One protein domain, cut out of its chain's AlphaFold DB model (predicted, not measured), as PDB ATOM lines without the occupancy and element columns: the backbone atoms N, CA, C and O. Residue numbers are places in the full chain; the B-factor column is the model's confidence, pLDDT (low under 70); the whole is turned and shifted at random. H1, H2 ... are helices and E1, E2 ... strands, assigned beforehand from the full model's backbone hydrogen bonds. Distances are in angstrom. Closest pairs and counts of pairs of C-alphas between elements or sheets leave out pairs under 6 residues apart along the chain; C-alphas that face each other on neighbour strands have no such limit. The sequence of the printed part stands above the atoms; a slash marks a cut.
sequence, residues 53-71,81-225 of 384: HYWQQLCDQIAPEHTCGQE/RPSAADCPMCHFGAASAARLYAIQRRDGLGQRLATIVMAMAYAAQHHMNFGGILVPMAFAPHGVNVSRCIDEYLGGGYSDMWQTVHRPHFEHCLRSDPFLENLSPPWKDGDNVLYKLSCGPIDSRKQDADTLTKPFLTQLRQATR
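AT A GLANCE: This is residues 53 to 71 and 81 to 225 of the 384 residues of the protein "Hypothetical protein" of Symbiodinium natans (UniProt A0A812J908). A small, twisted four-stranded parallel sheet has one long helix, H2, packed along one of its faces, and H5 lies crosswise beyond H2, away from the sheet. H4 packs on residues 118 to 125 of H2, H3 lies close to H2 at its first end, and H1 sits off by itself. The long link after H3 passes E2 at residues 162 to 163 and runs over to E3 at the other edge. The 164 printed residues, with five named helices and four named strands in the order H1 E1 H2 E2 H3 E3 E4 H4 H5, form a mixed class, with 71 residues in named elements, under half. The whole is compact and rounded, with a radius of gyration of the C-alphas of 14.9 A and spans of 40 by 36 by 32 A.

IN THESE COORDINATES: H1, residues 53 to 62, begins at C-alpha 53 (246.879, 189.670, 250.764). E1 is residues 99 to 103, 13.5 A long. H2, residues 109 to 125, is 24.3 A long and starts at C-alpha 109 (261.522, 187.538, 234.566). E2 is residues 129 to 134, 15.2 A; H3 is residues 146 to 154. E3 is residues 172 to 175 and E4 residues 192 to 196. H4 is residues 207 to 211; H5, residues 214 to 223, ends at C-alpha 223 (267.344, 199.641, 221.309).

HOW THE PARTS SIT: The sheet's order is E2 E1 E4 E3, with neighbours parallel. N 131 and O 100 are 2.7 A apart, N 195 and O 101 2.7 A, and N 174 and O 194 2.8 A, each within hydrogen-bond range. E1, H2 and E2 form a strand-helix-strand unit, two parallel neighbours with a helix between, right-handed in its crossover; E2, H3 and E3 form a split one, with E1 and E4 between its strands, left-handed. These are two layers, with H2 on one face at a height over the sheet of 9.0 A. H2 touches H4, closest at the C-alphas of Tyr 122 and Thr 211, 5.7 A. H3 and H5 only just touch, with 3 pairs of C-alphas within 8 A, only at their ends, closest at Leu 154 and Ala 223, 5.9 A. H1 is not on the sheet, but only just, with 4 pairs of C-alphas within 10 A. Each O i to N i+4 pair is within range in H1, H2, H3 and H5; H4 has 0 of 1, and 1 of 2 O i to N i+3 pairs.

THE WHOLE: Residues 72 to 80 are not printed, a cut of 14.4 A between C-alphas 71 and 81. The links E2 to H3, H3 to E3 and E3 to E4 are long. Mean pLDDT of the printed part is 82.7; 44 residues are under 70, among them residues 53 to 67 and 198 to 208.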
ATOM      1  N   HIS A  53     246.535 188.916 249.555       55.19
ATOM      2  CA  HIS A  53     246.879 189.670 250.764       55.19
ATOM      3  C   HIS A  53     248.395 189.787 250.962       55.19
ATOM      4  O   HIS A  53     248.866 190.839 251.389       55.19
ATOM      5  N   TYR A  54     249.161 188.747 250.619       55.78
ATOM      6  CA  TYR A  54     250.624 188.781 250.693       55.78
ATOM      7  C   TYR A  54     251.221 189.800 249.712       55.78
ATOM      8  O   TYR A  54     252.080 190.595 250.089       55.78
ATOM      9  N   TRP A  55     250.732 189.829 248.467       54.84
ATOM     10  CA  TRP A  55     251.203 190.788 247.463       54.84
ATOM     11  C   TRP A  55     250.850 192.226 247.819       54.84
ATOM     12  O   TRP A  55     251.701 193.102 247.686       54.84
ATOM     13  N   GLN A  56     249.635 192.460 248.318       60.38
ATOM     14  CA  GLN A  56     249.230 193.781 248.786       60.38
ATOM     15  C   GLN A  56     250.127 194.245 249.942       60.38
ATOM     16  O   GLN A  56     250.727 195.310 249.846       60.38
ATOM     17  N   GLN A  57     250.339 193.399 250.958       63.25
ATOM     18  CA  GLN A  57     251.242 193.700 252.074       63.25
ATOM     19  C   GLN A  57     252.675 193.975 251.621       63.25
ATOM     20  O   GLN A  57     253.323 194.869 252.153       63.25
ATOM     21  N   LEU A  58     253.191 193.231 250.643       58.69
ATOM     22  CA  LEU A  58     254.531 193.459 250.117       58.69
ATOM     23  C   LEU A  58     254.629 194.812 249.400       58.69
ATOM     24  O   LEU A  58     255.613 195.533 249.557       58.69
ATOM     25  N   CYS A  59     253.606 195.174 248.636       59.56
ATOM     26  CA  CYS A  59     253.542 196.459 247.954       59.56
ATOM     27  C   CYS A  59     253.397 197.623 248.941       59.56
ATOM     28  O   CYS A  59     254.091 198.633 248.801       59.56
ATOM     29  N   ASP A  60     252.612 197.427 249.999       65.56
ATOM     30  CA  ASP A  60     252.483 198.363 251.114       65.56
ATOM     31  C   ASP A  60     253.786 198.456 251.937       65.56
ATOM     32  O   ASP A  60     254.093 199.506 252.493       65.56
ATOM     33  N   GLN A  61     254.609 197.401 251.984       63.91
ATOM     34  CA  GLN A  61     255.929 197.424 252.635       63.91
ATOM     35  C   GLN A  61     256.994 198.161 251.814       63.91
ATOM     36  O   GLN A  61     257.880 198.792 252.389       63.91
ATOM     37  N   ILE A  62     256.951 198.060 250.481       57.78
ATOM     38  CA  ILE A  62     257.957 198.671 249.594       57.78
ATOM     39  C   ILE A  62     257.698 200.171 249.421       57.78
ATOM     40  O   ILE A  62     258.638 200.961 249.360       57.78
ATOM     41  N   ALA A  63     256.428 200.569 249.378       56.84
ATOM     42  CA  ALA A  63     256.016 201.962 249.332       56.84
ATOM     43  C   ALA A  63     254.866 202.172 250.325       56.84
ATOM     44  O   ALA A  63     253.709 202.241 249.883       56.84
ATOM     45  N   PRO A  64     255.162 202.267 251.643       58.16
ATOM     46  CA  PRO A  64     254.143 202.602 252.630       58.16
ATOM     47  C   PRO A  64     253.398 203.847 252.167       58.16
ATOM     48  O   PRO A  64     253.987 204.720 251.523       58.16
ATOM     49  N   GLU A  65     252.101 203.932 252.465       54.81
ATOM     50  CA  GLU A  65     251.219 205.014 251.997       54.81
ATOM     51  C   GLU A  65     251.812 206.425 252.205       54.81
ATOM     52  O   GLU A  65     251.523 207.344 251.444       54.81
ATOM     53  N   HIS A  66     252.747 206.558 253.149       50.78
ATOM     54  CA  HIS A  66     253.558 207.734 253.452       50.78
ATOM     55  C   HIS A  66     254.522 208.243 252.358       50.78
ATOM     56  O   HIS A  66     255.146 209.278 252.576       50.78
ATOM     57  N   THR A  67     254.699 207.579 251.209       62.25
ATOM     58  CA  THR A  67     255.613 208.077 250.149       62.25
ATOM     59  C   THR A  67     254.956 209.013 249.135       62.25
ATOM     60  O   THR A  67     255.647 209.491 248.237       62.25
ATOM     61  N   CYS A  68     253.642 209.246 249.229       71.69
ATOM     62  CA  CYS A  68     252.895 209.945 248.190       71.69
ATOM     63  C   CYS A  68     252.143 211.172 248.692       71.69
ATOM     64  O   CYS A  68     251.198 211.015 249.463       71.69
ATOM     65  N   GLY A  69     252.518 212.367 248.229       64.62
ATOM     66  CA  GLY A  69     251.725 213.599 248.375       64.62
ATOM     67  C   GLY A  69     251.430 214.074 249.806       64.62
ATOM     68  O   GLY A  69     250.861 215.147 249.978       64.62
ATOM     69  N   GLN A  70     251.802 213.318 250.842       64.81
ATOM     70  CA  GLN A  70     251.752 213.782 252.219       64.81
ATOM     71  C   GLN A  70     253.000 214.607 252.500       64.81
ATOM     72  O   GLN A  70     254.122 214.157 252.250       64.81
ATOM     73  N   GLU A  71     252.793 215.821 253.015       57.59
ATOM     74  CA  GLU A  71     253.875 216.637 253.550       57.59
ATOM     75  C   GLU A  71     254.649 215.784 254.554       57.59
ATOM     76  O   GLU A  71     254.091 215.282 255.536       57.59
ATOM     77  N   ARG A  81     265.804 212.071 247.293       83.19
ATOM     78  CA  ARG A  81     265.260 212.170 245.934       83.19
ATOM     79  C   ARG A  81     265.939 211.126 245.044       83.19
ATOM     80  O   ARG A  81     267.169 211.083 245.040       83.19
ATOM     81  N   PRO A  82     265.177 210.296 244.310       86.12
ATOM     82  CA  PRO A  82     265.743 209.414 243.295       86.12
ATOM     83  C   PRO A  82     266.513 210.189 242.224       86.12
ATOM     84  O   PRO A  82     266.151 211.317 241.877       86.12
ATOM     85  N   SER A  83     267.592 209.590 241.724       86.25
ATOM     86  CA  SER A  83     268.363 210.132 240.606       86.25
ATOM     87  C   SER A  83     267.735 209.711 239.285       86.25
ATOM     88  O   SER A  83     267.122 208.651 239.189       86.25
ATOM     89  N   ALA A  84     267.921 210.520 238.242       88.19
ATOM     90  CA  ALA A  84     267.523 210.120 236.899       88.19
ATOM     91  C   ALA A  84     268.290 208.859 236.471       88.19
ATOM     92  O   ALA A  84     269.504 208.796 236.663       88.19
ATOM     93  N   ALA A  85     267.585 207.890 235.892       90.56
ATOM     94  CA  ALA A  85     268.222 206.775 235.210       90.56
ATOM     95  C   ALA A  85     268.943 207.273 233.951       90.56
ATOM     96  O   ALA A  85     268.394 208.078 233.192       90.56
ATOM     97  N   ASP A  86     270.152 206.770 233.733       88.44
ATOM     98  CA  ASP A  86     270.922 206.982 232.510       88.44
ATOM     99  C   ASP A  86     270.783 205.728 231.645       88.44
ATOM    100  O   ASP A  86     271.526 204.761 231.796       88.44
ATOM    101  N   CYS A  87     269.738 205.683 230.813       90.44
ATOM    102  CA  CYS A  87     269.502 204.543 229.934       90.44
ATOM    103  C   CYS A  87     269.029 204.977 228.538       90.44
ATOM    104  O   CYS A  87     268.308 205.973 228.414       90.44
ATOM    105  N   PRO A  88     269.346 204.212 227.472       89.00
ATOM    106  CA  PRO A  88     268.988 204.581 226.096       89.00
ATOM    107  C   PRO A  88     267.483 204.795 225.874       89.00
ATOM    108  O   PRO A  88     267.072 205.584 225.024       89.00
ATOM    109  N   MET A  89     266.660 204.093 226.656       92.69
ATOM    110  CA  MET A  89     265.200 204.110 226.593       92.69
ATOM    111  C   MET A  89     264.561 204.975 227.692       92.69
ATOM    112  O   MET A  89     263.368 204.851 227.935       92.69
ATOM    113  N   CYS A  90     265.322 205.823 228.393       95.69
ATOM    114  CA  CYS A  90     264.818 206.571 229.551       95.69
ATOM    115  C   CYS A  90     264.386 208.011 229.233       95.69
ATOM    116  O   CYS A  90     263.801 208.683 230.083       95.69
ATOM    117  N   HIS A  91     264.641 208.502 228.020       95.62
ATOM    118  CA  HIS A  91     264.440 209.906 227.659       95.62
ATOM    119  C   HIS A  91     263.334 210.059 226.612       95.62
ATOM    120  O   HIS A  91     263.568 209.826 225.426       95.62
ATOM    121  N   PHE A  92     262.135 210.463 227.045       96.00
ATOM    122  CA  PHE A  92     260.987 210.687 226.148       96.00
ATOM    123  C   PHE A  92     260.477 212.134 226.142       96.00
ATOM    124  O   PHE A  92     259.691 212.505 225.269       96.00
ATOM    125  N   GLY A  93     260.911 212.950 227.105       94.25
ATOM    126  CA  GLY A  93     260.579 214.368 227.209       94.25
ATOM    127  C   GLY A  93     261.814 215.264 227.126       94.25
ATOM    128  O   GLY A  93     262.920 214.826 226.805       94.25
ATOM    129  N   ALA A  94     261.636 216.544 227.458       96.06
ATOM    130  CA  ALA A  94     262.761 217.444 227.696       96.06
ATOM    131  C   ALA A  94     263.596 216.964 228.900       96.06
ATOM    132  O   ALA A  94     263.102 216.243 229.766       96.06
ATOM    133  N   ALA A  95     264.845 217.419 229.024       95.56
ATOM    134  CA  ALA A  95     265.693 217.081 230.175       95.56
ATOM    135  C   ALA A  95     265.077 217.495 231.533       95.56
ATOM    136  O   ALA A  95     265.358 216.874 232.562       95.56
ATOM    137  N   SER A  96     264.227 218.529 231.527       95.88
ATOM    138  CA  SER A  96     263.469 219.019 232.681       95.88
ATOM    139  C   SER A  96     262.139 218.305 232.908       95.88
ATOM    140  O   SER A  96     261.552 218.518 233.962       95.88
ATOM    141  N   ALA A  97     261.657 217.474 231.979       96.62
ATOM    142  CA  ALA A  97     260.353 216.831 232.106       96.62
ATOM    143  C   ALA A  97     260.248 215.998 233.394       96.62
ATOM    144  O   ALA A  97     261.259 215.523 233.934       96.62
ATOM    145  N   ALA A  98     259.017 215.807 233.875       96.44
ATOM    146  CA  ALA A  98     258.736 214.929 235.005       96.44
ATOM    147  C   ALA A  98     259.313 213.520 234.778       96.44
ATOM    148  O   ALA A  98     259.505 213.078 233.641       96.44
ATOM    149  N   ARG A  99     259.611 212.819 235.872       96.69
ATOM    150  CA  ARG A  99     260.256 211.504 235.860       96.69
ATOM    151  C   ARG A  99     259.340 210.447 236.444       96.69
ATOM    152  O   ARG A  99     258.947 210.556 237.601       96.69
ATOM    153  N   LEU A 100     259.052 209.405 235.677       95.56
ATOM    154  CA  LEU A 100     258.255 208.272 236.129       95.56
ATOM    155  C   LEU A 100     259.147 207.163 236.690       95.56
ATOM    156  O   LEU A 100     260.054 206.694 236.009       95.56
ATOM    157  N   TYR A 101     258.849 206.694 237.893       94.81
ATOM    158  CA  TYR A 101     259.525 205.571 238.535       94.81
ATOM    159  C   TYR A 101     258.538 204.434 238.735       94.81
ATOM    160  O   TYR A 101     257.388 204.675 239.084       94.81
ATOM    161  N   ALA A 102     258.978 203.193 238.563       92.31
ATOM    162  CA  ALA A 102     258.138 202.021 238.796       92.31
ATOM    163  C   ALA A 102     258.668 201.177 239.952       92.31
ATOM    164  O   ALA A 102     259.870 201.118 240.202       92.31
ATOM    165  N   ILE A 103     257.778 200.476 240.649       88.62
ATOM    166  CA  ILE A 103     258.190 199.453 241.614       88.62
ATOM    167  C   ILE A 103     258.426 198.158 240.853       88.62
ATOM    168  O   ILE A 103     257.529 197.656 240.171       88.62
ATOM    169  N   GLN A 104     259.625 197.596 240.981       87.06
ATOM    170  CA  GLN A 104     259.897 196.312 240.368       87.06
ATOM    171  C   GLN A 104     259.171 195.195 241.123       87.06
ATOM    172  O   GLN A 104     259.284 195.050 242.342       87.06
ATOM    173  N   ARG A 105     258.457 194.358 240.372       83.88
ATOM    174  CA  ARG A 105     257.820 193.153 240.905       83.88
ATOM    175  C   ARG A 105     258.860 192.091 241.275       83.88
ATOM    176  O   ARG A 105     259.955 192.046 240.723       83.88
ATOM    177  N   ARG A 106     258.513 191.202 242.207       81.25
ATOM    178  CA  ARG A 106     259.404 190.105 242.637       81.25
ATOM    179  C   ARG A 106     259.188 188.795 241.882       81.25
ATOM    180  O   ARG A 106     259.937 187.855 242.111       81.25
ATOM    181  N   ASP A 107     258.218 188.729 240.984       81.19
ATOM    182  CA  ASP A 107     257.867 187.522 240.237       81.19
ATOM    183  C   ASP A 107     258.838 187.223 239.080       81.19
ATOM    184  O   ASP A 107     259.949 187.762 239.021       81.19
ATOM    185  N   GLY A 108     258.454 186.282 238.213       88.62
ATOM    186  CA  GLY A 108     259.278 185.782 237.119       88.62
ATOM    187  C   GLY A 108     259.733 186.873 236.148       88.62
ATOM    188  O   GLY A 108     259.104 187.924 235.999       88.62
ATOM    189  N   LEU A 109     260.837 186.596 235.452       92.69
ATOM    190  CA  LEU A 109     261.522 187.538 234.566       92.69
ATOM    191  C   LEU A 109     260.584 188.271 233.592       92.69
ATOM    192  O   LEU A 109     260.667 189.492 233.472       92.69
ATOM    193  N   GLY A 110     259.681 187.545 232.923       93.31
ATOM    194  CA  GLY A 110     258.747 188.142 231.963       93.31
ATOM    195  C   GLY A 110     257.863 189.219 232.589       93.31
ATOM    196  O   GLY A 110     257.631 190.258 231.984       93.31
ATOM    197  N   GLN A 111     257.412 189.014 233.827       89.56
ATOM    198  CA  GLN A 111     256.514 189.943 234.508       89.56
ATOM    199  C   GLN A 111     257.263 191.172 235.032       89.56
ATOM    200  O   GLN A 111     256.749 192.285 234.924       89.56
ATOM    201  N   ARG A 112     258.505 190.993 235.503       91.62
ATOM    202  CA  ARG A 112     259.406 192.108 235.834       91.62
ATOM    203  C   ARG A 112     259.638 193.010 234.634       91.62
ATOM    204  O   ARG A 112     259.482 194.222 234.741       91.62
ATOM    205  N   LEU A 113     260.001 192.412 233.501       94.44
ATOM    206  CA  LEU A 113     260.255 193.156 232.279       94.44
ATOM    207  C   LEU A 113     258.978 193.814 231.747       94.44
ATOM    208  O   LEU A 113     259.018 194.979 231.368       94.44
ATOM    209  N   ALA A 114     257.838 193.121 231.794       93.38
ATOM    210  CA  ALA A 114     256.562 193.689 231.374       93.38
ATOM    211  C   ALA A 114     256.205 194.957 232.160       93.38
ATOM    212  O   ALA A 114     255.831 195.963 231.568       93.38
ATOM    213  N   THR A 115     256.398 194.947 233.482       90.62
ATOM    214  CA  THR A 115     256.220 196.134 234.329       90.62
ATOM    215  C   THR A 115     257.123 197.296 233.909       90.62
ATOM    216  O   THR A 115     256.649 198.428 233.838       90.62
ATOM    217  N   ILE A 116     258.395 197.031 233.599       93.88
ATOM    218  CA  ILE A 116     259.339 198.066 233.152       93.88
ATOM    219  C   ILE A 116     258.895 198.650 231.811       93.88
ATOM    220  O   ILE A 116     258.780 199.866 231.684       93.88
ATOM    221  N   VAL A 117     258.590 197.791 230.835       95.31
ATOM    222  CA  VAL A 117     258.168 198.210 229.492       95.31
ATOM    223  C   VAL A 117     256.883 199.031 229.552       95.31
ATOM    224  O   VAL A 117     256.814 200.076 228.915       95.31
ATOM    225  N   MET A 118     255.895 198.616 230.348       93.19
ATOM    226  CA  MET A 118     254.645 199.366 230.509       93.19
ATOM    227  C   MET A 118     254.864 200.730 231.167       93.19
ATOM    228  O   MET A 118     254.301 201.722 230.715       93.19
ATOM    229  N   ALA A 119     255.714 200.811 232.194       93.12
ATOM    230  CA  ALA A 119     256.042 202.088 232.816       93.12
ATOM    231  C   ALA A 119     256.783 203.019 231.840       93.12
ATOM    232  O   ALA A 119     256.449 204.196 231.737       93.12
ATOM    233  N   MET A 120     257.743 202.499 231.072       95.75
ATOM    234  CA  MET A 120     258.425 203.266 230.026       95.75
ATOM    235  C   MET A 120     257.454 203.747 228.944       95.75
ATOM    236  O   MET A 120     257.502 204.910 228.554       95.75
ATOM    237  N   ALA A 121     256.545 202.883 228.493       95.00
ATOM    238  CA  ALA A 121     255.529 203.232 227.508       95.00
ATOM    239  C   ALA A 121     254.614 204.356 228.024       95.00
ATOM    240  O   ALA A 121     254.345 205.317 227.305       95.00
ATOM    241  N   TYR A 122     254.211 204.283 229.297       93.00
ATOM    242  CA  TYR A 122     253.413 205.318 229.949       93.00
ATOM    243  C   TYR A 122     254.181 206.638 230.064       93.00
ATOM    244  O   TYR A 122     253.651 207.705 229.748       93.00
ATOM    245  N   ALA A 123     255.459 206.581 230.453       94.69
ATOM    246  CA  ALA A 123     256.329 207.752 230.464       94.69
ATOM    247  C   ALA A 123     256.402 208.402 229.072       94.69
ATOM    248  O   ALA A 123     256.212 209.612 228.949       94.69
ATOM    249  N   ALA A 124     256.580 207.590 228.026       95.88
ATOM    250  CA  ALA A 124     256.648 208.047 226.644       95.88
ATOM    251  C   ALA A 124     255.350 208.710 226.166       95.88
ATOM    252  O   ALA A 124     255.395 209.800 225.594       95.88
ATOM    253  N   GLN A 125     254.196 208.091 226.429       93.50
ATOM    254  CA  GLN A 125     252.884 208.620 226.044       93.50
ATOM    255  C   GLN A 125     252.608 210.000 226.653       93.50
ATOM    256  O   GLN A 125     251.946 210.829 226.030       93.50
ATOM    257  N   HIS A 126     253.133 210.257 227.851       93.56
ATOM    258  CA  HIS A 126     252.923 211.505 228.573       93.56
ATOM    259  C   HIS A 126     254.147 212.433 228.609       93.56
ATOM    260  O   HIS A 126     254.205 213.338 229.444       93.56
ATOM    261  N   HIS A 127     255.121 212.226 227.717       95.06
ATOM    262  CA  HIS A 127     256.319 213.066 227.596       95.06
ATOM    263  C   HIS A 127     257.127 213.216 228.902       95.06
ATOM    264  O   HIS A 127     257.769 214.242 229.132       95.06
ATOM    265  N   MET A 128     257.104 212.197 229.759       96.19
ATOM    266  CA  MET A 128     257.953 212.087 230.943       96.19
ATOM    267  C   MET A 128     259.243 211.348 230.599       96.19
ATOM    268  O   MET A 128     259.265 210.495 229.719       96.19
ATOM    269  N   ASN A 129     260.313 211.593 231.345       97.50
ATOM    270  CA  ASN A 129     261.464 210.694 231.330       97.50
ATOM    271  C   ASN A 129     261.187 209.487 232.241       97.50
ATOM    272  O   ASN A 129     260.478 209.604 233.240       97.50
ATOM    273  N   PHE A 130     261.751 208.325 231.938       97.12
ATOM    274  CA  PHE A 130     261.734 207.195 232.860       97.12
ATOM    275  C   PHE A 130     262.872 207.365 233.872       97.12
ATOM    276  O   PHE A 130     264.046 207.377 233.520       97.12
ATOM    277  N   GLY A 131     262.515 207.552 235.139       95.88
ATOM    278  CA  GLY A 131     263.451 207.783 236.235       95.88
ATOM    279  C   GLY A 131     264.107 206.509 236.768       95.88
ATOM    280  O   GLY A 131     265.149 206.591 237.406       95.88
ATOM    281  N   GLY A 132     263.529 205.337 236.495       95.38
ATOM    282  CA  GLY A 132     264.089 204.043 236.878       95.38
ATOM    283  C   GLY A 132     263.128 203.178 237.688       95.38
ATOM    284  O   GLY A 132     261.913 203.394 237.725       95.38
ATOM    285  N   ILE A 133     263.687 202.167 238.345       93.44
ATOM    286  CA  ILE A 133     262.959 201.171 239.119       93.44
ATOM    287  C   ILE A 133     263.393 201.145 240.577       93.44
ATOM    288  O   ILE A 133     264.576 201.083 240.913       93.44
ATOM    289  N   LEU A 134     262.405 201.119 241.461       91.50
ATOM    290  CA  LEU A 134     262.598 200.799 242.865       91.50
ATOM    291  C   LEU A 134     262.673 199.280 242.981       91.50
ATOM    292  O   LEU A 134     261.667 198.586 242.808       91.50
ATOM    293  N   VAL A 135     263.872 198.766 243.243       83.62
ATOM    294  CA  VAL A 135     264.099 197.331 243.408       83.62
ATOM    295  C   VAL A 135     263.908 196.985 244.879       83.62
ATOM    296  O   VAL A 135     264.708 197.397 245.722       83.62
ATOM    297  N   PRO A 136     262.864 196.227 245.238       70.94
ATOM    298  CA  PRO A 136     262.798 195.685 246.578       70.94
ATOM    299  C   PRO A 136     263.915 194.644 246.742       70.94
ATOM    300  O   PRO A 136     264.149 193.885 245.809       70.94
ATOM    301  N   MET A 137     264.596 194.644 247.897       65.81
ATOM    302  CA  MET A 137     265.777 193.822 248.248       65.81
ATOM    303  C   MET A 137     266.014 192.558 247.396       65.81
ATOM    304  O   MET A 137     265.091 191.780 247.162       65.81
ATOM    305  N   ALA A 138     267.281 192.338 247.015       62.47
ATOM    306  CA  ALA A 138     267.751 191.325 246.066       62.47
ATOM    307  C   ALA A 138     266.993 189.983 246.138       62.47
ATOM    308  O   ALA A 138     267.220 189.162 247.024       62.47
ATOM    309  N   PHE A 139     266.121 189.751 245.155       65.56
ATOM    310  CA  PHE A 139     265.506 188.454 244.900       65.56
ATOM    311  C   PHE A 139     265.826 188.032 243.464       65.56
ATOM    312  O   PHE A 139     265.414 188.705 242.510       65.56
ATOM    313  N   ALA A 140     266.560 186.925 243.332       65.38
ATOM    314  CA  ALA A 140     266.933 186.298 242.068       65.38
ATOM    315  C   ALA A 140     266.073 185.039 241.843       65.38
ATOM    316  O   ALA A 140     266.407 183.971 242.357       65.38
ATOM    317  N   PRO A 141     264.938 185.150 241.136       64.88
ATOM    318  CA  PRO A 141     264.079 184.010 240.871       64.88
ATOM    319  C   PRO A 141     264.687 183.094 239.796       64.88
ATOM    320  O   PRO A 141     265.284 183.564 238.827       64.88
ATOM    321  N   HIS A 142     264.498 181.785 239.976       69.88
ATOM    322  CA  HIS A 142     264.695 180.719 238.978       69.88
ATOM    323  C   HIS A 142     266.094 180.590 238.346       69.88
ATOM    324  O   HIS A 142     266.220 180.095 237.234       69.88
ATOM    325  N   GLY A 143     267.164 181.033 239.020       81.94
ATOM    326  CA  GLY A 143     268.539 180.848 238.523       81.94
ATOM    327  C   GLY A 143     268.875 181.628 237.242       81.94
ATOM    328  O   GLY A 143     269.970 181.478 236.701       81.94
ATOM    329  N   VAL A 144     267.970 182.490 236.771       88.75
ATOM    330  CA  VAL A 144     268.183 183.327 235.590       88.75
ATOM    331  C   VAL A 144     268.902 184.611 235.993       88.75
ATOM    332  O   VAL A 144     268.539 185.278 236.965       88.75
ATOM    333  N   ASN A 145     269.902 185.015 235.207       92.69
ATOM    334  CA  ASN A 145     270.520 186.329 235.358       92.69
ATOM    335  C   ASN A 145     269.568 187.415 234.824       92.69
ATOM    336  O   ASN A 145     269.618 187.793 233.652       92.69
ATOM    337  N   VAL A 146     268.686 187.900 235.704       91.88
ATOM    338  CA  VAL A 146     267.667 188.914 235.390       91.88
ATOM    339  C   VAL A 146     268.288 190.187 234.816       91.88
ATOM    340  O   VAL A 146     267.738 190.733 233.864       91.88
ATOM    341  N   SER A 147     269.437 190.629 235.346       92.50
ATOM    342  CA  SER A 147     270.118 191.833 234.854       92.50
ATOM    343  C   SER A 147     270.508 191.685 233.396       92.50
ATOM    344  O   SER A 147     270.052 192.460 232.564       92.50
ATOM    345  N   ARG A 148     271.244 190.613 233.076       95.44
ATOM    346  CA  ARG A 148     271.660 190.293 231.706       95.44
ATOM    347  C   ARG A 148     270.462 190.239 230.757       95.44
ATOM    348  O   ARG A 148     270.540 190.751 229.648       95.44
ATOM    349  N   CYS A 149     269.362 189.623 231.187       96.56
ATOM    350  CA  CYS A 149     268.176 189.480 230.347       96.56
ATOM    351  C   CYS A 149     267.515 190.823 230.025       96.56
ATOM    352  O   CYS A 149     267.159 191.075 228.876       96.56
ATOM    353  N   ILE A 150     267.359 191.686 231.029       95.62
ATOM    354  CA  ILE A 150     266.732 192.996 230.839       95.62
ATOM    355  C   ILE A 150     267.671 193.950 230.087       95.62
ATOM    356  O   ILE A 150     267.197 194.685 229.225       95.62
ATOM    357  N   ASP A 151     268.983 193.889 230.332       95.81
ATOM    358  CA  ASP A 151     269.986 194.639 229.569       95.81
ATOM    359  C   ASP A 151     269.919 194.309 228.073       95.81
ATOM    360  O   ASP A 151     269.799 195.202 227.241       95.81
ATOM    361  N   GLU A 152     269.933 193.028 227.704       97.25
ATOM    362  CA  GLU A 152     269.844 192.622 226.297       97.25
ATOM    363  C   GLU A 152     268.502 193.014 225.664       97.25
ATOM    364  O   GLU A 152     268.454 193.417 224.497       97.25
ATOM    365  N   TYR A 153     267.416 192.955 226.439       97.56
ATOM    366  CA  TYR A 153     266.099 193.361 225.962       97.56
ATOM    367  C   TYR A 153     266.004 194.876 225.727       97.56
ATOM    368  O   TYR A 153     265.457 195.285 224.707       97.56
ATOM    369  N   LEU A 154     266.532 195.711 226.628       96.56
ATOM    370  CA  LEU A 154     266.424 197.178 226.556       96.56
ATOM    371  C   LEU A 154     267.604 197.865 225.848       96.56
ATOM    372  O   LEU A 154     267.557 199.074 225.637       96.56
ATOM    373  N   GLY A 155     268.651 197.119 225.488       95.50
ATOM    374  CA  GLY A 155     269.873 197.652 224.871       95.50
ATOM    375  C   GLY A 155     270.997 198.009 225.852       95.50
ATOM    376  O   GLY A 155     272.092 198.380 225.419       95.50
ATOM    377  N   GLY A 156     270.755 197.850 227.153       93.06
ATOM    378  CA  GLY A 156     271.676 198.102 228.261       93.06
ATOM    379  C   GLY A 156     271.063 199.001 229.338       93.06
ATOM    380  O   GLY A 156     269.896 199.390 229.254       93.06
ATOM    381  N   GLY A 157     271.873 199.352 230.338       89.62
ATOM    382  CA  GLY A 157     271.532 200.343 231.361       89.62
ATOM    383  C   GLY A 157     270.562 199.849 232.435       89.62
ATOM    384  O   GLY A 157     269.961 200.657 233.137       89.62
ATOM    385  N   TYR A 158     270.367 198.536 232.594       92.56
ATOM    386  CA  TYR A 158     269.448 198.017 233.602       92.56
ATOM    387  C   TYR A 158     269.914 198.308 235.029       92.56
ATOM    388  O   TYR A 158     269.091 198.701 235.856       92.56
ATOM    389  N   SER A 159     271.212 198.175 235.313       90.50
ATOM    390  CA  SER A 159     271.790 198.588 236.599       90.50
ATOM    391  C   SER A 159     271.618 200.084 236.860       90.50
ATOM    392  O   SER A 159     271.363 200.475 237.996       90.50
ATOM    393  N   ASP A 160     271.692 200.906 235.812       91.38
ATOM    394  CA  ASP A 160     271.590 202.369 235.902       91.38
ATOM    395  C   ASP A 160     270.149 202.835 236.154       91.38
ATOM    396  O   ASP A 160     269.906 203.959 236.592       91.38
ATOM    397  N   MET A 161     269.172 201.949 235.938       93.25
ATOM    398  CA  MET A 161     267.786 202.187 236.322       93.25
ATOM    399  C   MET A 161     267.515 201.899 237.802       93.25
ATOM    400  O   MET A 161     266.441 202.255 238.283       93.25
ATOM    401  N   TRP A 162     268.412 201.240 238.542       91.69
ATOM    402  CA  TRP A 162     268.128 200.849 239.924       91.69
ATOM    403  C   TRP A 162     268.191 202.036 240.878       91.69
ATOM    404  O   TRP A 162     269.197 202.729 240.990       91.69
ATOM    405  N   GLN A 163     267.124 202.211 241.648       90.19
ATOM    406  CA  GLN A 163     267.020 203.265 242.644       90.19
ATOM    407  C   GLN A 163     267.138 202.668 244.049       90.19
ATOM    408  O   GLN A 163     266.221 202.009 244.540       90.19
ATOM    409  N   THR A 164     268.265 202.922 244.722       83.00
ATOM    410  CA  THR A 164     268.552 202.446 246.092       83.00
ATOM    411  C   THR A 164     268.257 203.508 247.151       83.00
ATOM    412  O   THR A 164     269.016 203.698 248.104       83.00
ATOM    413  N   VAL A 165     267.170 204.254 246.976       81.38
ATOM    414  CA  VAL A 165     266.819 205.356 247.872       81.38
ATOM    415  C   VAL A 165     266.056 204.828 249.079       81.38
ATOM    416  O   VAL A 165     265.027 204.169 248.944       81.38
ATOM    417  N   HIS A 166     266.525 205.157 250.280       81.19
ATOM    418  CA  HIS A 166     265.773 204.894 251.501       81.19
ATOM    419  C   HIS A 166     264.678 205.956 251.672       81.19
ATOM    420  O   HIS A 166     264.984 207.141 251.796       81.19
ATOM    421  N   ARG A 167     263.407 205.527 251.711       81.81
ATOM    422  CA  ARG A 167     262.215 206.400 251.797       81.81
ATOM    423  C   ARG A 167     262.186 207.463 250.681       81.81
ATOM    424  O   ARG A 167     262.284 208.651 250.982       81.81
ATOM    425  N   PRO A 168     262.082 207.049 249.405       87.00
ATOM    426  CA  PRO A 168     261.997 207.991 248.295       87.00
ATOM    427  C   PRO A 168     260.747 208.870 248.417       87.00
ATOM    428  O   PRO A 168     259.667 208.378 248.755       87.00
ATOM    429  N   HIS A 169     260.904 210.164 248.137       88.44
ATOM    430  CA  HIS A 169     259.788 211.102 248.034       88.44
ATOM    431  C   HIS A 169     259.327 211.233 246.583       88.44
ATOM    432  O   HIS A 169     260.156 211.387 245.685       88.44
ATOM    433  N   PHE A 170     258.010 211.218 246.383       90.06
ATOM    434  CA  PHE A 170     257.375 211.444 245.092       90.06
ATOM    435  C   PHE A 170     256.295 212.510 245.224       90.06
ATOM    436  O   PHE A 170     255.445 212.440 246.117       90.06
ATOM    437  N   GLU A 171     256.324 213.471 244.306       91.12
ATOM    438  CA  GLU A 171     255.331 214.534 244.211       91.12
ATOM    439  C   GLU A 171     253.955 213.966 243.819       91.12
ATOM    440  O   GLU A 171     252.934 214.410 244.342       91.12
ATOM    441  N   HIS A 172     253.929 212.931 242.968       89.56
ATOM    442  CA  HIS A 172     252.696 212.276 242.517       89.56
ATOM    443  C   HIS A 172     252.814 210.757 242.569       89.56
ATOM    444  O   HIS A 172     253.898 210.201 242.386       89.56
ATOM    445  N   CYS A 173     251.684 210.063 242.718       87.00
ATOM    446  CA  CYS A 173     251.627 208.628 242.463       87.00
ATOM    447  C   CYS A 173     250.414 208.258 241.642       87.00
ATOM    448  O   CYS A 173     249.292 208.684 241.902       87.00
ATOM    449  N   LEU A 174     250.666 207.373 240.697       84.69
ATOM    450  CA  LEU A 174     249.678 206.814 239.810       84.69
ATOM    451  C   LEU A 174     249.394 205.403 240.291       84.69
ATOM    452  O   LEU A 174     250.287 204.561 240.318       84.69
ATOM    453  N   ARG A 175     248.159 205.153 240.712       78.06
ATOM    454  CA  ARG A 175     247.667 203.793 240.936       78.06
ATOM    455  C   ARG A 175     247.049 203.323 239.636       78.06
ATOM    456  O   ARG A 175     246.209 204.038 239.110       78.06
ATOM    457  N   SER A 176     247.416 202.143 239.144       65.00
ATOM    458  CA  SER A 176     246.856 201.561 237.911       65.00
ATOM    459  C   SER A 176     245.379 201.134 238.036       65.00
ATOM    460  O   SER A 176     244.954 200.157 237.420       65.00
ATOM    461  N   ASP A 177     244.601 201.810 238.880       62.03
ATOM    462  CA  ASP A 177     243.167 201.602 238.961       62.03
ATOM    463  C   ASP A 177     242.494 202.167 237.700       62.03
ATOM    464  O   ASP A 177     242.910 203.207 237.183       62.03
ATOM    465  N   PRO A 178     241.413 201.529 237.220       53.12
ATOM    466  CA  PRO A 178     240.727 201.859 235.960       53.12
ATOM    467  C   PRO A 178     240.109 203.265 235.908       53.12
ATOM    468  O   PRO A 178     239.495 203.634 234.914       53.12
ATOM    469  N   PHE A 179     240.240 204.052 236.974       51.25
ATOM    470  CA  PHE A 179     239.699 205.403 237.093       51.25
ATOM    471  C   PHE A 179     240.683 206.503 236.660       51.25
ATOM    472  O   PHE A 179     240.369 207.683 236.796       51.25
ATOM    473  N   LEU A 180     241.859 206.151 236.123       53.94
ATOM    474  CA  LEU A 180     242.846 207.131 235.651       53.94
ATOM    475  C   LEU A 180     242.482 207.833 234.328       53.94
ATOM    476  O   LEU A 180     243.175 208.775 233.953       53.94
ATOM    477  N   GLU A 181     241.395 207.450 233.647       52.72
ATOM    478  CA  GLU A 181     241.026 207.975 232.316       52.72
ATOM    479  C   GLU A 181     240.794 209.498 232.248       52.72
ATOM    480  O   GLU A 181     240.767 210.056 231.155       52.72
ATOM    481  N   ASN A 182     240.670 210.196 233.382       53.38
ATOM    482  CA  ASN A 182     240.329 211.624 233.408       53.38
ATOM    483  C   ASN A 182     241.368 212.539 234.063       53.38
ATOM    484  O   ASN A 182     241.118 213.737 234.207       53.38
ATOM    485  N   LEU A 183     242.535 212.026 234.458       58.97
ATOM    486  CA  LEU A 183     243.585 212.900 234.971       58.97
ATOM    487  C   LEU A 183     244.420 213.416 233.800       58.97
ATOM    488  O   LEU A 183     245.338 212.753 233.325       58.97
ATOM    489  N   SER A 184     244.114 214.641 233.355       64.31
ATOM    490  CA  SER A 184     245.135 215.453 232.689       64.31
ATOM    491  C   SER A 184     246.355 215.490 233.612       64.31
ATOM    492  O   SER A 184     246.166 215.800 234.790       64.31
ATOM    493  N   PRO A 185     247.558 215.151 233.122       71.06
ATOM    494  CA  PRO A 185     248.789 215.142 233.900       71.06
ATOM    495  C   PRO A 185     248.906 216.312 234.891       71.06
ATOM    496  O   PRO A 185     249.123 217.440 234.451       71.06
ATOM    497  N   PRO A 186     248.776 216.103 236.216       81.69
ATOM    498  CA  PRO A 186     248.968 217.179 237.190       81.69
ATOM    499  C   PRO A 186     250.452 217.481 237.456       81.69
ATOM    500  O   PRO A 186     250.760 218.334 238.288       81.69
ATOM    501  N   TRP A 187     251.377 216.763 236.809       89.75
ATOM    502  CA  TRP A 187     252.811 216.916 237.029       89.75
ATOM    503  C   TRP A 187     253.410 218.057 236.214       89.75
ATOM    504  O   TRP A 187     253.027 218.320 235.074       89.75
ATOM    505  N   LYS A 188     254.403 218.712 236.811       94.06
ATOM    506  CA  LYS A 188     255.237 219.740 236.182       94.06
ATOM    507  C   LYS A 188     256.650 219.215 235.948       94.06
ATOM    508  O   LYS A 188     257.061 218.190 236.494       94.06
ATOM    509  N   ASP A 189     257.413 219.965 235.165       95.38
ATOM    510  CA  ASP A 189     258.844 219.746 234.988       95.38
ATOM    511  C   ASP A 189     259.562 219.558 236.335       95.38
ATOM    512  O   ASP A 189     259.418 220.354 237.266       95.38
ATOM    513  N   GLY A 190     260.346 218.485 236.422       94.44
ATOM    514  CA  GLY A 190     261.143 218.118 237.584       94.44
ATOM    515  C   GLY A 190     260.427 217.263 238.629       94.44
ATOM    516  O   GLY A 190     261.120 216.733 239.498       94.44
ATOM    517  N   ASP A 191     259.104 217.088 238.544       94.88
ATOM    518  CA  ASP A 191     258.370 216.215 239.465       94.88
ATOM    519  C   ASP A 191     258.810 214.751 239.305       94.88
ATOM    520  O   ASP A 191     259.050 214.271 238.195       94.88
ATOM    521  N   ASN A 192     258.874 214.014 240.413       94.44
ATOM    522  CA  ASN A 192     259.007 212.565 240.428       94.44
ATOM    523  C   ASN A 192     257.626 211.941 240.647       94.44
ATOM    524  O   ASN A 192     256.927 212.213 241.624       94.44
ATOM    525  N   VAL A 193     257.251 211.057 239.733       93.62
ATOM    526  CA  VAL A 193     255.963 210.375 239.702       93.62
ATOM    527  C   VAL A 193     256.195 208.895 239.970       93.62
ATOM    528  O   VAL A 193     256.965 208.246 239.267       93.62
ATOM    529  N   LEU A 194     255.525 208.335 240.972       91.81
ATOM    530  CA  LEU A 194     255.587 206.905 241.265       91.81
ATOM    531  C   LEU A 194     254.442 206.156 240.584       91.81
ATOM    532  O   LEU A 194     253.277 206.312 240.946       91.81
ATOM    533  N   TYR A 195     254.775 205.277 239.649       88.94
ATOM    534  CA  TYR A 195     253.851 204.343 239.022       88.94
ATOM    535  C   TYR A 195     253.685 203.090 239.890       88.94
ATOM    536  O   TYR A 195     254.529 202.186 239.912       88.94
ATOM    537  N   LYS A 196     252.578 203.044 240.633       82.50
ATOM    538  CA  LYS A 196     252.138 201.893 241.422       82.50
ATOM    539  C   LYS A 196     251.255 201.011 240.541       82.50
ATOM    540  O   LYS A 196     250.027 201.122 240.563       82.50
ATOM    541  N   LEU A 197     251.889 200.128 239.771       72.88
ATOM    542  CA  LEU A 197     251.181 199.004 239.162       72.88
ATOM    543  C   LEU A 197     250.554 198.168 240.270       72.88
ATOM    544  O   LEU A 197     251.230 197.790 241.231       72.88
ATOM    545  N   SER A 198     249.264 197.888 240.132       64.81
ATOM    546  CA  SER A 198     248.572 196.956 240.999       64.81
ATOM    547  C   SER A 198     249.340 195.634 241.006       64.81
ATOM    548  O   SER A 198     249.835 195.139 239.990       64.81
ATOM    549  N   CYS A 199     249.494 195.062 242.195       58.41
ATOM    550  CA  CYS A 199     250.314 193.868 242.383       58.41
ATOM    551  C   CYS A 199     249.620 192.594 241.863       58.41
ATOM    552  O   CYS A 199     250.206 191.509 241.861       58.41
ATOM    553  N   GLY A 200     248.404 192.746 241.325       59.06
ATOM    554  CA  GLY A 200     247.729 191.754 240.496       59.06
ATOM    555  C   GLY A 200     248.415 191.548 239.140       59.06
ATOM    556  O   GLY A 200     249.385 192.237 238.822       59.06
ATOM    557  N   PRO A 201     247.975 190.568 238.337       56.03
ATOM    558  CA  PRO A 201     248.376 190.510 236.933       56.03
ATOM    559  C   PRO A 201     248.134 191.874 236.274       56.03
ATOM    560  O   PRO A 201     247.182 192.553 236.656       56.03
ATOM    561  N   ILE A 202     248.990 192.264 235.317       57.78
ATOM    562  CA  ILE A 202     248.674 193.378 234.409       57.78
ATOM    563  C   ILE A 202     247.311 193.026 233.832       57.78
ATOM    564  O   ILE A 202     247.180 192.025 233.127       57.78
ATOM    565  N   ASP A 203     246.288 193.740 234.283       54.34
ATOM    566  CA  ASP A 203     244.922 193.409 233.943       54.34
ATOM    567  C   ASP A 203     244.782 193.688 232.453       54.34
ATOM    568  O   ASP A 203     244.997 194.809 232.011       54.34
ATOM    569  N   SER A 204     244.458 192.650 231.686       49.06
ATOM    570  CA  SER A 204     244.290 192.619 230.225       49.06
ATOM    571  C   SER A 204     243.312 193.645 229.626       49.06
ATOM    572  O   SER A 204     242.947 193.556 228.451       49.06
ATOM    573  N   ARG A 205     242.839 194.610 230.415       56.59
ATOM    574  CA  ARG A 205     241.950 195.670 229.968       56.59
ATOM    575  C   ARG A 205     242.601 196.480 228.850       56.59
ATOM    576  O   ARG A 205     243.788 196.786 228.843       56.59
ATOM    577  N   LYS A 206     241.745 196.857 227.903       55.75
ATOM    578  CA  LYS A 206     242.055 197.542 226.642       55.75
ATOM    579  C   LYS A 206     242.925 198.803 226.797       55.75
ATOM    580  O   LYS A 206     243.703 199.098 225.900       55.75
ATOM    581  N   GLN A 207     242.807 199.508 227.924       56.03
ATOM    582  CA  GLN A 207     243.475 200.792 228.187       56.03
ATOM    583  C   GLN A 207     245.011 200.695 228.180       56.03
ATOM    584  O   GLN A 207     245.686 201.632 227.761       56.03
ATOM    585  N   ASP A 208     245.576 199.548 228.558       68.81
ATOM    586  CA  ASP A 208     247.031 199.393 228.599       68.81
ATOM    587  C   ASP A 208     247.640 199.263 227.189       68.81
ATOM    588  O   ASP A 208     248.786 199.650 226.963       68.81
ATOM    589  N   ALA A 209     246.880 198.775 226.199       81.00
ATOM    590  CA  ALA A 209     247.390 198.604 224.837       81.00
ATOM    591  C   ALA A 209     247.641 199.947 224.129       81.00
ATOM    592  O   ALA A 209     248.608 200.068 223.380       81.00
ATOM    593  N   ASP A 210     246.824 200.967 224.409       87.31
ATOM    594  CA  ASP A 210     246.961 202.299 223.800       87.31
ATOM    595  C   ASP A 210     248.245 203.015 224.255       87.31
ATOM    596  O   ASP A 210     248.792 203.854 223.533       87.31
ATOM    597  N   THR A 211     248.776 202.623 225.417       89.56
ATOM    598  CA  THR A 211     250.062 203.102 225.944       89.56
ATOM    599  C   THR A 211     251.247 202.622 225.092       89.56
ATOM    600  O   THR A 211     252.265 203.306 224.966       89.56
ATOM    601  N   LEU A 212     251.121 201.462 224.439       93.69
ATOM    602  CA  LEU A 212     252.153 200.859 223.587       93.69
ATOM    603  C   LEU A 212     252.141 201.472 222.180       93.69
ATOM    604  O   LEU A 212     251.917 200.805 221.169       93.69
ATOM    605  N   THR A 213     252.388 202.778 222.111       95.25
ATOM    606  CA  THR A 213     252.331 203.539 220.860       95.25
ATOM    607  C   THR A 213     253.366 203.065 219.831       95.25
ATOM    608  O   THR A 213     254.452 202.577 220.161       95.25
ATOM    609  N   LYS A 214     253.073 203.264 218.538       96.25
ATOM    610  CA  LYS A 214     253.996 202.910 217.443       96.25
ATOM    611  C   LYS A 214     255.382 203.577 217.571       96.25
ATOM    612  O   LYS A 214     256.367 202.869 217.341       96.25
ATOM    613  N   PRO A 215     255.511 204.875 217.927       97.12
ATOM    614  CA  PRO A 215     256.820 205.486 218.170       97.12
ATOM    615  C   PRO A 215     257.601 204.794 219.292       97.12
ATOM    616  O   PRO A 215     258.757 204.434 219.079       97.12
ATOM    617  N   PHE A 216     256.957 204.516 220.431       97.44
ATOM    618  CA  PHE A 216     257.590 203.813 221.550       97.44
ATOM    619  C   PHE A 216     258.078 202.415 221.147       97.44
ATOM    620  O   PHE A 216     259.242 202.080 221.350       97.44
ATOM    621  N   LEU A 217     257.220 201.615 220.504       97.69
ATOM    622  CA  LEU A 217     257.587 200.272 220.039       97.69
ATOM    623  C   LEU A 217     258.723 200.300 219.011       97.69
ATOM    624  O   LEU A 217     259.561 199.402 218.992       97.69
ATOM    625  N   THR A 218     258.765 201.325 218.156       97.44
ATOM    626  CA  THR A 218     259.859 201.510 217.191       97.44
ATOM    627  C   THR A 218     261.177 201.756 217.917       97.44
ATOM    628  O   THR A 218     262.161 201.086 217.614       97.44
ATOM    629  N   GLN A 219     261.187 202.651 218.907       97.19
ATOM    630  CA  GLN A 219     262.372 202.935 219.717       97.19
ATOM    631  C   GLN A 219     262.822 201.694 220.504       97.19
ATOM    632  O   GLN A 219     264.000 201.345 220.483       97.19
ATOM    633  N   LEU A 220     261.879 200.959 221.107       97.69
ATOM    634  CA  LEU A 220     262.164 199.723 221.839       97.69
ATOM    635  C   LEU A 220     262.830 198.667 220.942       97.69
ATOM    636  O   LEU A 220     263.830 198.059 221.322       97.69
ATOM    637  N   ARG A 221     262.307 198.475 219.726       97.75
ATOM    638  CA  ARG A 221     262.865 197.541 218.734       97.75
ATOM    639  C   ARG A 221     264.217 197.994 218.180       97.75
ATOM    640  O   ARG A 221     264.993 197.154 217.746       97.75
ATOM    641  N   GLN A 222     264.508 199.291 218.176       97.31
ATOM    642  CA  GLN A 222     265.825 199.806 217.790       97.31
ATOM    643  C   GLN A 222     266.863 199.637 218.903       97.31
ATOM    644  O   GLN A 222     268.033 199.411 218.608       97.31
ATOM    645  N   ALA A 223     266.447 199.754 220.165       96.75
ATOM    646  CA  ALA A 223     267.344 199.641 221.309       96.75
ATOM    647  C   ALA A 223     267.705 198.184 221.642       96.75
ATOM    648  O   ALA A 223     268.825 197.909 222.071       96.75
ATOM    649  N   THR A 224     266.776 197.245 221.452       97.75
ATOM    650  CA  THR A 224     266.977 195.840 221.830       97.75
ATOM    651  C   THR A 224     268.103 195.157 221.048       97.75
ATOM    652  O   THR A 224     268.233 195.315 219.835       97.75
ATOM    653  N   ARG A 225     268.878 194.302 221.723       97.94
ATOM    654  CA  ARG A 225     269.889 193.442 221.076       97.94
ATOM    655  C   ARG A 225     269.311 192.114 220.601       97.94
ATOM    656  O   ARG A 225     269.909 191.444 219.756       97.94
TER     657      ARG A 225